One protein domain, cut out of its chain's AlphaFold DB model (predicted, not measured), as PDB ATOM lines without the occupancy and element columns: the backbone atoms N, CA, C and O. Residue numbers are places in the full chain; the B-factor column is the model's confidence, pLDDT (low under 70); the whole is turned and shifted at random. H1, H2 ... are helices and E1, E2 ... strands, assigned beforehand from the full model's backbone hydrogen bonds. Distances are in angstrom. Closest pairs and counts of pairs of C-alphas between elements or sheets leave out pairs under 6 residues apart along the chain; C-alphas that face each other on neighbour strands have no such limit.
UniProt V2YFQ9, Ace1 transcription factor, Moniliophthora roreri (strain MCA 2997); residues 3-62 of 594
ATOM      1  N   ILE A   3     -28.067  66.363 -25.873       55.28
ATOM      2  CA  ILE A   3     -27.544  65.149 -26.539       55.28
ATOM      3  C   ILE A   3     -26.121  64.761 -26.070       55.28
ATOM      4  O   ILE A   3     -25.756  63.596 -26.149       55.28
ATOM      5  N   HIS A   4     -25.323  65.690 -25.526       54.94
ATOM      6  CA  HIS A   4     -23.977  65.372 -25.009       54.94
ATOM      7  C   HIS A   4     -23.985  64.818 -23.570       54.94
ATOM      8  O   HIS A   4     -22.986  64.257 -23.120       54.94
ATOM      9  N   ALA A   5     -25.086  64.967 -22.826       55.97
ATOM     10  CA  ALA A   5     -25.160  64.514 -21.435       55.97
ATOM     11  C   ALA A   5     -25.351  62.989 -21.326       55.97
ATOM     12  O   ALA A   5     -24.813  62.353 -20.419       55.97
ATOM     13  N   THR A   6     -26.083  62.387 -22.266       56.84
ATOM     14  CA  THR A   6     -26.389  60.947 -22.277       56.84
ATOM     15  C   THR A   6     -25.173  60.089 -22.638       56.84
ATOM     16  O   THR A   6     -24.949  59.056 -22.005       56.84
ATOM     17  N   THR A   7     -24.329  60.528 -23.577       56.50
ATOM     18  CA  THR A   7     -23.086  59.829 -23.959       56.50
ATOM     19  C   THR A   7     -22.062  59.770 -22.821       56.50
ATOM     20  O   THR A   7     -21.424  58.736 -22.624       56.50
ATOM     21  N   LEU A   8     -21.939  60.834 -22.018       56.75
ATOM     22  CA  LEU A   8     -21.043  60.856 -20.853       56.75
ATOM     23  C   LEU A   8     -21.517  59.947 -19.705       56.75
ATOM     24  O   LEU A   8     -20.689  59.418 -18.961       56.75
ATOM     25  N   LEU A   9     -22.829  59.724 -19.570       57.16
ATOM     26  CA  LEU A   9     -23.382  58.768 -18.604       57.16
ATOM     27  C   LEU A   9     -23.121  57.313 -19.019       57.16
ATOM     28  O   LEU A   9     -22.702  56.515 -18.179       57.16
ATOM     29  N   ALA A  10     -23.276  56.979 -20.305       54.75
ATOM     30  CA  ALA A  10     -22.998  55.633 -20.815       54.75
ATOM     31  C   ALA A  10     -21.549  55.185 -20.528       54.75
ATOM     32  O   ALA A  10     -21.329  54.093 -19.999       54.75
ATOM     33  N   LEU A  11     -20.568  56.064 -20.774       53.94
ATOM     34  CA  LEU A  11     -19.143  55.791 -20.530       53.94
ATOM     35  C   LEU A  11     -18.778  55.640 -19.040       53.94
ATOM     36  O   LEU A  11     -17.775  55.005 -18.712       53.94
ATOM     37  N   ARG A  12     -19.583  56.181 -18.112       53.44
ATOM     38  CA  ARG A  12     -19.392  55.946 -16.669       53.44
ATOM     39  C   ARG A  12     -19.911  54.579 -16.219       53.44
ATOM     40  O   ARG A  12     -19.312  53.984 -15.325       53.44
ATOM     41  N   HIS A  13     -20.960  54.050 -16.850       51.16
ATOM     42  CA  HIS A  13     -21.492  52.724 -16.517       51.16
ATOM     43  C   HIS A  13     -20.584  51.574 -16.983       51.16
ATOM     44  O   HIS A  13     -20.469  50.578 -16.269       51.16
ATOM     45  N   SER A  14     -19.877  51.712 -18.110       49.94
ATOM     46  CA  SER A  14     -18.914  50.693 -18.567       49.94
ATOM     47  C   SER A  14     -17.753  50.479 -17.588       49.94
ATOM     48  O   SER A  14     -17.361  49.340 -17.342       49.94
ATOM     49  N   SER A  15     -17.236  51.547 -16.972       49.94
ATOM     50  CA  SER A  15     -16.085  51.458 -16.059       49.94
ATOM     51  C   SER A  15     -16.420  50.866 -14.684       49.94
ATOM     52  O   SER A  15     -15.520  50.391 -13.994       49.94
ATOM     53  N   PHE A  16     -17.693  50.867 -14.272       48.19
ATOM     54  CA  PHE A  16     -18.093  50.438 -12.923       48.19
ATOM     55  C   PHE A  16     -18.288  48.917 -12.774       48.19
ATOM     56  O   PHE A  16     -18.267  48.401 -11.659       48.19
ATOM     57  N   ASN A  17     -18.429  48.175 -13.880       45.66
ATOM     58  CA  ASN A  17     -18.572  46.712 -13.841       45.66
ATOM     59  C   ASN A  17     -17.229  45.969 -13.699       45.66
ATOM     60  O   ASN A  17     -17.193  44.879 -13.125       45.66
ATOM     61  N   SER A  18     -16.114  46.556 -14.145       48.28
ATOM     62  CA  SER A  18     -14.790  45.912 -14.095       48.28
ATOM     63  C   SER A  18     -14.262  45.681 -12.671       48.28
ATOM     64  O   SER A  18     -13.460  44.776 -12.452       48.28
ATOM     65  N   THR A  19     -14.720  46.456 -11.683       50.53
ATOM     66  CA  THR A  19     -14.297  46.321 -10.277       50.53
ATOM     67  C   THR A  19     -15.009  45.182  -9.540       50.53
ATOM     68  O   THR A  19     -14.425  44.576  -8.643       50.53
ATOM     69  N   ASN A  20     -16.234  44.823  -9.938       44.94
ATOM     70  CA  ASN A  20     -17.008  43.754  -9.290       44.94
ATOM     71  C   ASN A  20     -16.474  42.343  -9.601       44.94
ATOM     72  O   ASN A  20     -16.647  41.416  -8.805       44.94
ATOM     73  N   LEU A  21     -15.789  42.163 -10.734       49.31
ATOM     74  CA  LEU A  21     -15.254  40.855 -11.124       49.31
ATOM     75  C   LEU A  21     -13.984  40.459 -10.342       49.31
ATOM     76  O   LEU A  21     -13.657  39.276 -10.282       49.31
ATOM     77  N   SER A  22     -13.281  41.407  -9.703       50.38
ATOM     78  CA  SER A  22     -12.106  41.088  -8.874       50.38
ATOM     79  C   SER A  22     -12.493  40.604  -7.471       50.38
ATOM     80  O   SER A  22     -11.908  39.642  -6.973       50.38
ATOM     81  N   GLN A  23     -13.516  41.209  -6.855       52.19
ATOM     82  CA  GLN A  23     -13.902  40.937  -5.463       52.19
ATOM     83  C   GLN A  23     -14.491  39.529  -5.266       52.19
ATOM     84  O   GLN A  23     -14.219  38.877  -4.257       52.19
ATOM     85  N   ASN A  24     -15.213  39.003  -6.260       48.44
ATOM     86  CA  ASN A  24     -15.809  37.664  -6.203       48.44
ATOM     87  C   ASN A  24     -14.779  36.511  -6.155       48.44
ATOM     88  O   ASN A  24     -15.126  35.398  -5.760       48.44
ATOM     89  N   ASN A  25     -13.501  36.761  -6.472       54.69
ATOM     90  CA  ASN A  25     -12.442  35.746  -6.372       54.69
ATOM     91  C   ASN A  25     -11.955  35.488  -4.933       54.69
ATOM     92  O   ASN A  25     -11.240  34.516  -4.711       54.69
ATOM     93  N   ILE A  26     -12.332  36.316  -3.950       54.47
ATOM     94  CA  ILE A  26     -11.809  36.243  -2.570       54.47
ATOM     95  C   ILE A  26     -12.577  35.224  -1.698       54.47
ATOM     96  O   ILE A  26     -12.050  34.734  -0.697       54.47
ATOM     97  N   LEU A  27     -13.808  34.861  -2.083       54.50
ATOM     98  CA  LEU A  27     -14.682  33.955  -1.314       54.50
ATOM     99  C   LEU A  27     -14.230  32.483  -1.330       54.50
ATOM    100  O   LEU A  27     -14.658  31.693  -0.492       54.50
ATOM    101  N   ASN A  28     -13.322  32.123  -2.237       58.28
ATOM    102  CA  ASN A  28     -12.488  30.932  -2.114       58.28
ATOM    103  C   ASN A  28     -11.049  31.404  -1.872       58.28
ATOM    104  O   ASN A  28     -10.605  32.359  -2.496       58.28
ATOM    105  N   ASN A  29     -10.303  30.744  -0.983       68.06
ATOM    106  CA  ASN A  29      -9.005  31.227  -0.477       68.06
ATOM    107  C   ASN A  29      -7.831  31.114  -1.494       68.06
ATOM    108  O   ASN A  29      -6.720  30.762  -1.115       68.06
ATOM    109  N   MET A  30      -8.059  31.355  -2.785       74.38
ATOM    110  CA  MET A  30      -7.169  31.000  -3.892       74.38
ATOM    111  C   MET A  30      -7.103  32.144  -4.907       74.38
ATOM    112  O   MET A  30      -8.111  32.472  -5.528       74.38
ATOM    113  N   VAL A  31      -5.912  32.705  -5.122       78.31
ATOM    114  CA  VAL A  31      -5.717  33.804  -6.078       78.31
ATOM    115  C   VAL A  31      -5.977  33.320  -7.513       78.31
ATOM    116  O   VAL A  31      -5.380  32.349  -7.984       78.31
ATOM    117  N   LEU A  32      -6.881  34.013  -8.207       82.38
ATOM    118  CA  LEU A  32      -7.243  33.789  -9.606       82.38
ATOM    119  C   LEU A  32      -6.828  35.011 -10.427       82.38
ATOM    120  O   LEU A  32      -7.310  36.113 -10.180       82.38
ATOM    121  N   ILE A  33      -5.952  34.809 -11.411       84.44
ATOM    122  CA  ILE A  33      -5.510  35.845 -12.355       84.44
ATOM    123  C   ILE A  33      -5.730  35.281 -13.756       84.44
ATOM    124  O   ILE A  33      -5.315  34.158 -14.043       84.44
ATOM    125  N   SER A  34      -6.427  36.020 -14.622       77.00
ATOM    126  CA  SER A  34      -6.682  35.634 -16.022       77.00
ATOM    127  C   SER A  34      -7.184  34.184 -16.189       77.00
ATOM    128  O   SER A  34      -6.652  33.416 -16.989       77.00
ATOM    129  N   SER A  35      -8.193  33.792 -15.396       78.25
ATOM    130  CA  SER A  35      -8.783  32.433 -15.278       78.25
ATOM    131  C   SER A  35      -7.874  31.313 -14.738       78.25
ATOM    132  O   SER A  35      -8.345  30.210 -14.450       78.25
ATOM    133  N   LYS A  36      -6.583  31.589 -14.541       85.12
ATOM    134  CA  LYS A  36      -5.583  30.650 -14.026       85.12
ATOM    135  C   LYS A  36      -5.460  30.758 -12.504       85.12
ATOM    136  O   LYS A  36      -5.740  31.795 -11.904       85.12
ATOM    137  N   LYS A  37      -5.057  29.656 -11.868       89.69
ATOM    138  CA  LYS A  37      -4.916  29.533 -10.408       89.69
ATOM    139  C   LYS A  37      -3.477  29.819  -9.997       89.69
ATOM    140  O   LYS A  37      -2.574  29.214 -10.565       89.69
ATOM    141  N   TYR A  38      -3.273  30.661  -8.990       90.75
ATOM    142  CA  TYR A  38      -1.948  31.041  -8.499       90.75
ATOM    143  C   TYR A  38      -1.791  30.773  -7.001       90.75
ATOM    144  O   TYR A  38      -2.750  30.867  -6.233       90.75
ATOM    145  N   ALA A  39      -0.568  30.447  -6.580       92.50
ATOM    146  CA  ALA A  39      -0.182  30.390  -5.171       92.50
ATOM    147  C   ALA A  39       1.314  30.678  -4.980       92.50
ATOM    148  O   ALA A  39       2.103  30.590  -5.920       92.50
ATOM    149  N   CYS A  40       1.701  31.010  -3.748       93.88
ATOM    150  CA  CYS A  40       3.089  31.281  -3.390       93.88
ATOM    151  C   CYS A  40       3.964  30.016  -3.479       93.88
ATOM    152  O   CYS A  40       3.459  28.908  -3.290       93.88
ATOM    153  N   GLU A  41       5.278  30.149  -3.681       92.94
ATOM    154  CA  GLU A  41       6.190  28.990  -3.751       92.94
ATOM    155  C   GLU A  41       6.061  28.065  -2.522       92.94
ATOM    156  O   GLU A  41       5.786  26.872  -2.655       92.94
ATOM    157  N   THR A  42       6.136  28.629  -1.310       91.75
ATOM    158  CA  THR A  42       5.966  27.894  -0.038       91.75
ATOM    159  C   THR A  42       4.613  27.168   0.026       91.75
ATOM    160  O   THR A  42       4.487  26.064   0.557       91.75
ATOM    161  N   CYS A  43       3.590  27.780  -0.571       93.38
ATOM    162  CA  CYS A  43       2.220  27.296  -0.637       93.38
ATOM    163  C   CYS A  43       2.052  26.136  -1.624       93.38
ATOM    164  O   CYS A  43       1.173  25.305  -1.434       93.38
ATOM    165  N   ILE A  44       2.880  26.076  -2.670       91.38
ATOM    166  CA  ILE A  44       2.930  24.984  -3.653       91.38
ATOM    167  C   ILE A  44       3.821  23.836  -3.149       91.38
ATOM    168  O   ILE A  44       3.560  22.675  -3.469       91.38
ATOM    169  N   LYS A  45       4.853  24.157  -2.355       90.81
ATOM    170  CA  LYS A  45       5.861  23.218  -1.846       90.81
ATOM    171  C   LYS A  45       5.404  22.422  -0.617       90.81
ATOM    172  O   LYS A  45       5.678  21.228  -0.570       90.81
ATOM    173  N   GLY A  46       4.718  23.047   0.350       88.88
ATOM    174  CA  GLY A  46       4.393  22.384   1.629       88.88
ATOM    175  C   GLY A  46       3.109  22.803   2.359       88.88
ATOM    176  O   GLY A  46       2.695  22.098   3.275       88.88
ATOM    177  N   HIS A  47       2.445  23.900   1.982       86.19
ATOM    178  CA  HIS A  47       1.174  24.303   2.610       86.19
ATOM    179  C   HIS A  47      -0.043  24.014   1.713       86.19
ATOM    180  O   HIS A  47       0.059  23.429   0.636       86.19
ATOM    181  N   ARG A  48      -1.241  24.404   2.164       88.56
ATOM    182  CA  ARG A  48      -2.478  24.252   1.384       88.56
ATOM    183  C   ARG A  48      -2.520  25.302   0.266       88.56
ATOM    184  O   ARG A  48      -2.978  26.420   0.476       88.56
ATOM    185  N   SER A  49      -2.059  24.938  -0.930       88.94
ATOM    186  CA  SER A  49      -2.046  25.809  -2.122       88.94
ATOM    187  C   SER A  49      -3.425  26.378  -2.486       88.94
ATOM    188  O   SER A  49      -3.527  27.529  -2.902       88.94
ATOM    189  N   SER A  50      -4.496  25.613  -2.256       85.94
ATOM    190  CA  SER A  50      -5.895  26.040  -2.413       85.94
ATOM    191  C   SER A  50      -6.382  27.049  -1.362       85.94
ATOM    192  O   SER A  50      -7.508  27.531  -1.473       85.94
ATOM    193  N   SER A  51      -5.564  27.358  -0.349       86.81
ATOM    194  CA  SER A  51      -5.815  28.406   0.642       86.81
ATOM    195  C   SER A  51      -4.691  29.452   0.722       86.81
ATOM    196  O   SER A  51      -4.444  30.016   1.789       86.81
ATOM    197  N   CYS A  52      -3.975  29.693  -0.382       91.12
ATOM    198  CA  CYS A  52      -2.942  30.722  -0.466       91.12
ATOM    199  C   CYS A  52      -3.536  32.140  -0.537       91.12
ATOM    200  O   CYS A  52      -4.069  32.537  -1.571       91.12
ATOM    201  N   LYS A  53      -3.333  32.932   0.527       88.88
ATOM    202  CA  LYS A  53      -3.661  34.372   0.573       88.88
ATOM    203  C   LYS A  53      -2.459  35.318   0.443       88.88
ATOM    204  O   LYS A  53      -2.652  36.524   0.477       88.88
ATOM    205  N   HIS A  54      -1.238  34.799   0.316       88.00
ATOM    206  CA  HIS A  54      -0.034  35.631   0.254       88.00
ATOM    207  C   HIS A  54       0.069  36.338  -1.105       88.00
ATOM    208  O   HIS A  54       0.430  35.709  -2.098       88.00
ATOM    209  N   THR A  55      -0.242  37.632  -1.131       86.69
ATOM    210  CA  THR A  55      -0.011  38.548  -2.262       86.69
ATOM    211  C   THR A  55       1.449  38.979  -2.373       86.69
ATOM    212  O   THR A  55       1.941  39.231  -3.465       86.69
ATOM    213  N   ASP A  56       2.148  39.007  -1.241       89.25
ATOM    214  CA  ASP A  56       3.441  39.689  -1.060       89.25
ATOM    215  C   ASP A  56       4.637  38.749  -1.317       89.25
ATOM    216  O   ASP A  56       5.789  39.065  -1.031       89.25
ATOM    217  N   ARG A  57       4.352  37.549  -1.835       91.19
ATOM    218  CA  ARG A  57       5.320  36.515  -2.216       91.19
ATOM    219  C   ARG A  57       5.143  36.195  -3.700       91.19
ATOM    220  O   ARG A  57       4.007  36.242  -4.172       91.19
ATOM    221  N   PRO A  58       6.202  35.794  -4.427       90.50
ATOM    222  CA  PRO A  58       6.084  35.428  -5.835       90.50
ATOM    223  C   PRO A  58       5.019  34.339  -6.035       90.50
ATOM    224  O   PRO A  58       5.077  33.255  -5.443       90.50
ATOM    225  N   LEU A  59       4.016  34.678  -6.849       92.06
ATOM    226  CA  LEU A  59       2.858  33.855  -7.177       92.06
ATOM    227  C   LEU A  59       3.122  33.077  -8.469       92.06
ATOM    228  O   LEU A  59       3.305  33.668  -9.532       92.06
ATOM    229  N   PHE A  60       3.074  31.749  -8.397       90.88
ATOM    230  CA  PHE A  60       3.304  30.863  -9.540       90.88
ATOM    231  C   PHE A  60       1.999  30.214 -10.008       90.88
ATOM    232  O   PHE A  60       1.125  29.893  -9.198       90.88
ATOM    233  N   GLU A  61       1.873  29.996 -11.320       91.94
ATOM    234  CA  GLU A  61       0.710  29.327 -11.907       91.94
ATOM    235  C   GLU A  61       0.664  27.850 -11.485       91.94
ATOM    236  O   GLU A  61       1.522  27.040 -11.845       91.94
ATOM    237  N   ILE A  62      -0.399  27.472 -10.776       89.81
ATOM    238  CA  ILE A  62      -0.709  26.082 -10.458       89.81
ATOM    239  C   ILE A  62      -1.248  25.403 -11.725       89.81
ATOM    240  O   ILE A  62      -2.461  25.285 -11.931       89.81
TER     241      ILE A  62
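Overview. This is residues 3 to 62 of the 594 residues of the protein "Ace1 transcription factor" of Moniliophthora roreri (strain MCA 2997) (UniProt V2YFQ9). A small head holds a three-stranded sheet of E1, E2 and E3, with the short helix H3 at its border, and a long thin arm led by helix H1 sticks out from it, residues 3 to 21 standing free. H2 follows H1 in nearly the same line and joins the arm to the head. The printed part has 60 residues, with the named elements in the order H1, H2, E1, E2, H3, E3; the class is mixed, helices and strands, and the sheet order E1, E2, E3 is antiparallel. The whole is extended, a rod of 60 by 19 by 18 A, with a radius of gyration of the C-alphas of 17.3 A.

Arrangement. E2, residues 36 to 40, is the inner strand. It forms a hairpin with edge strand E1, residues 31 to 33, where N 36 and O 33 are 2.9 A apart, within hydrogen-bond range. Its pairing is staggered: residues 36 to 38 pair with E1 and residues 38 to 40 with edge strand E3, residues 59 to 61, where N 60 and O 39 are 2.9 A apart. H3, residues 41 to 45, only grazes the sheet; its closest C-alphas to E3 are those of Glu 41 and Phe 60, 6.7 A apart. H2, residues 20 to 26, also only grazes it, with residues 22 to 26. H1, residues 3 to 17, is not on the sheet and meets H2 only through their link. Every O i to N i+4 pair is within hydrogen-bond range in H3, but 5 of 11 in H1 and 0 of 3 in H2, beside 5 of 12 and 2 of 4 O i to N i+3 pairs.

Along the chain. H1 runs 24.1 A from C-alpha 3 at (-27.544, 65.149, -26.539), H2 11.3 A and E2 13.7 A. E3 ends at C-alpha 61, (0.710, 29.327, -11.907).

Size, cuts and confidence. The farthest C-alphas, of Ile 3 and Gly 46, are 60.4 A apart. The printed part has no cut, and the link from H3 to E3 is long. Residues 3 to 29 have pLDDT under 70.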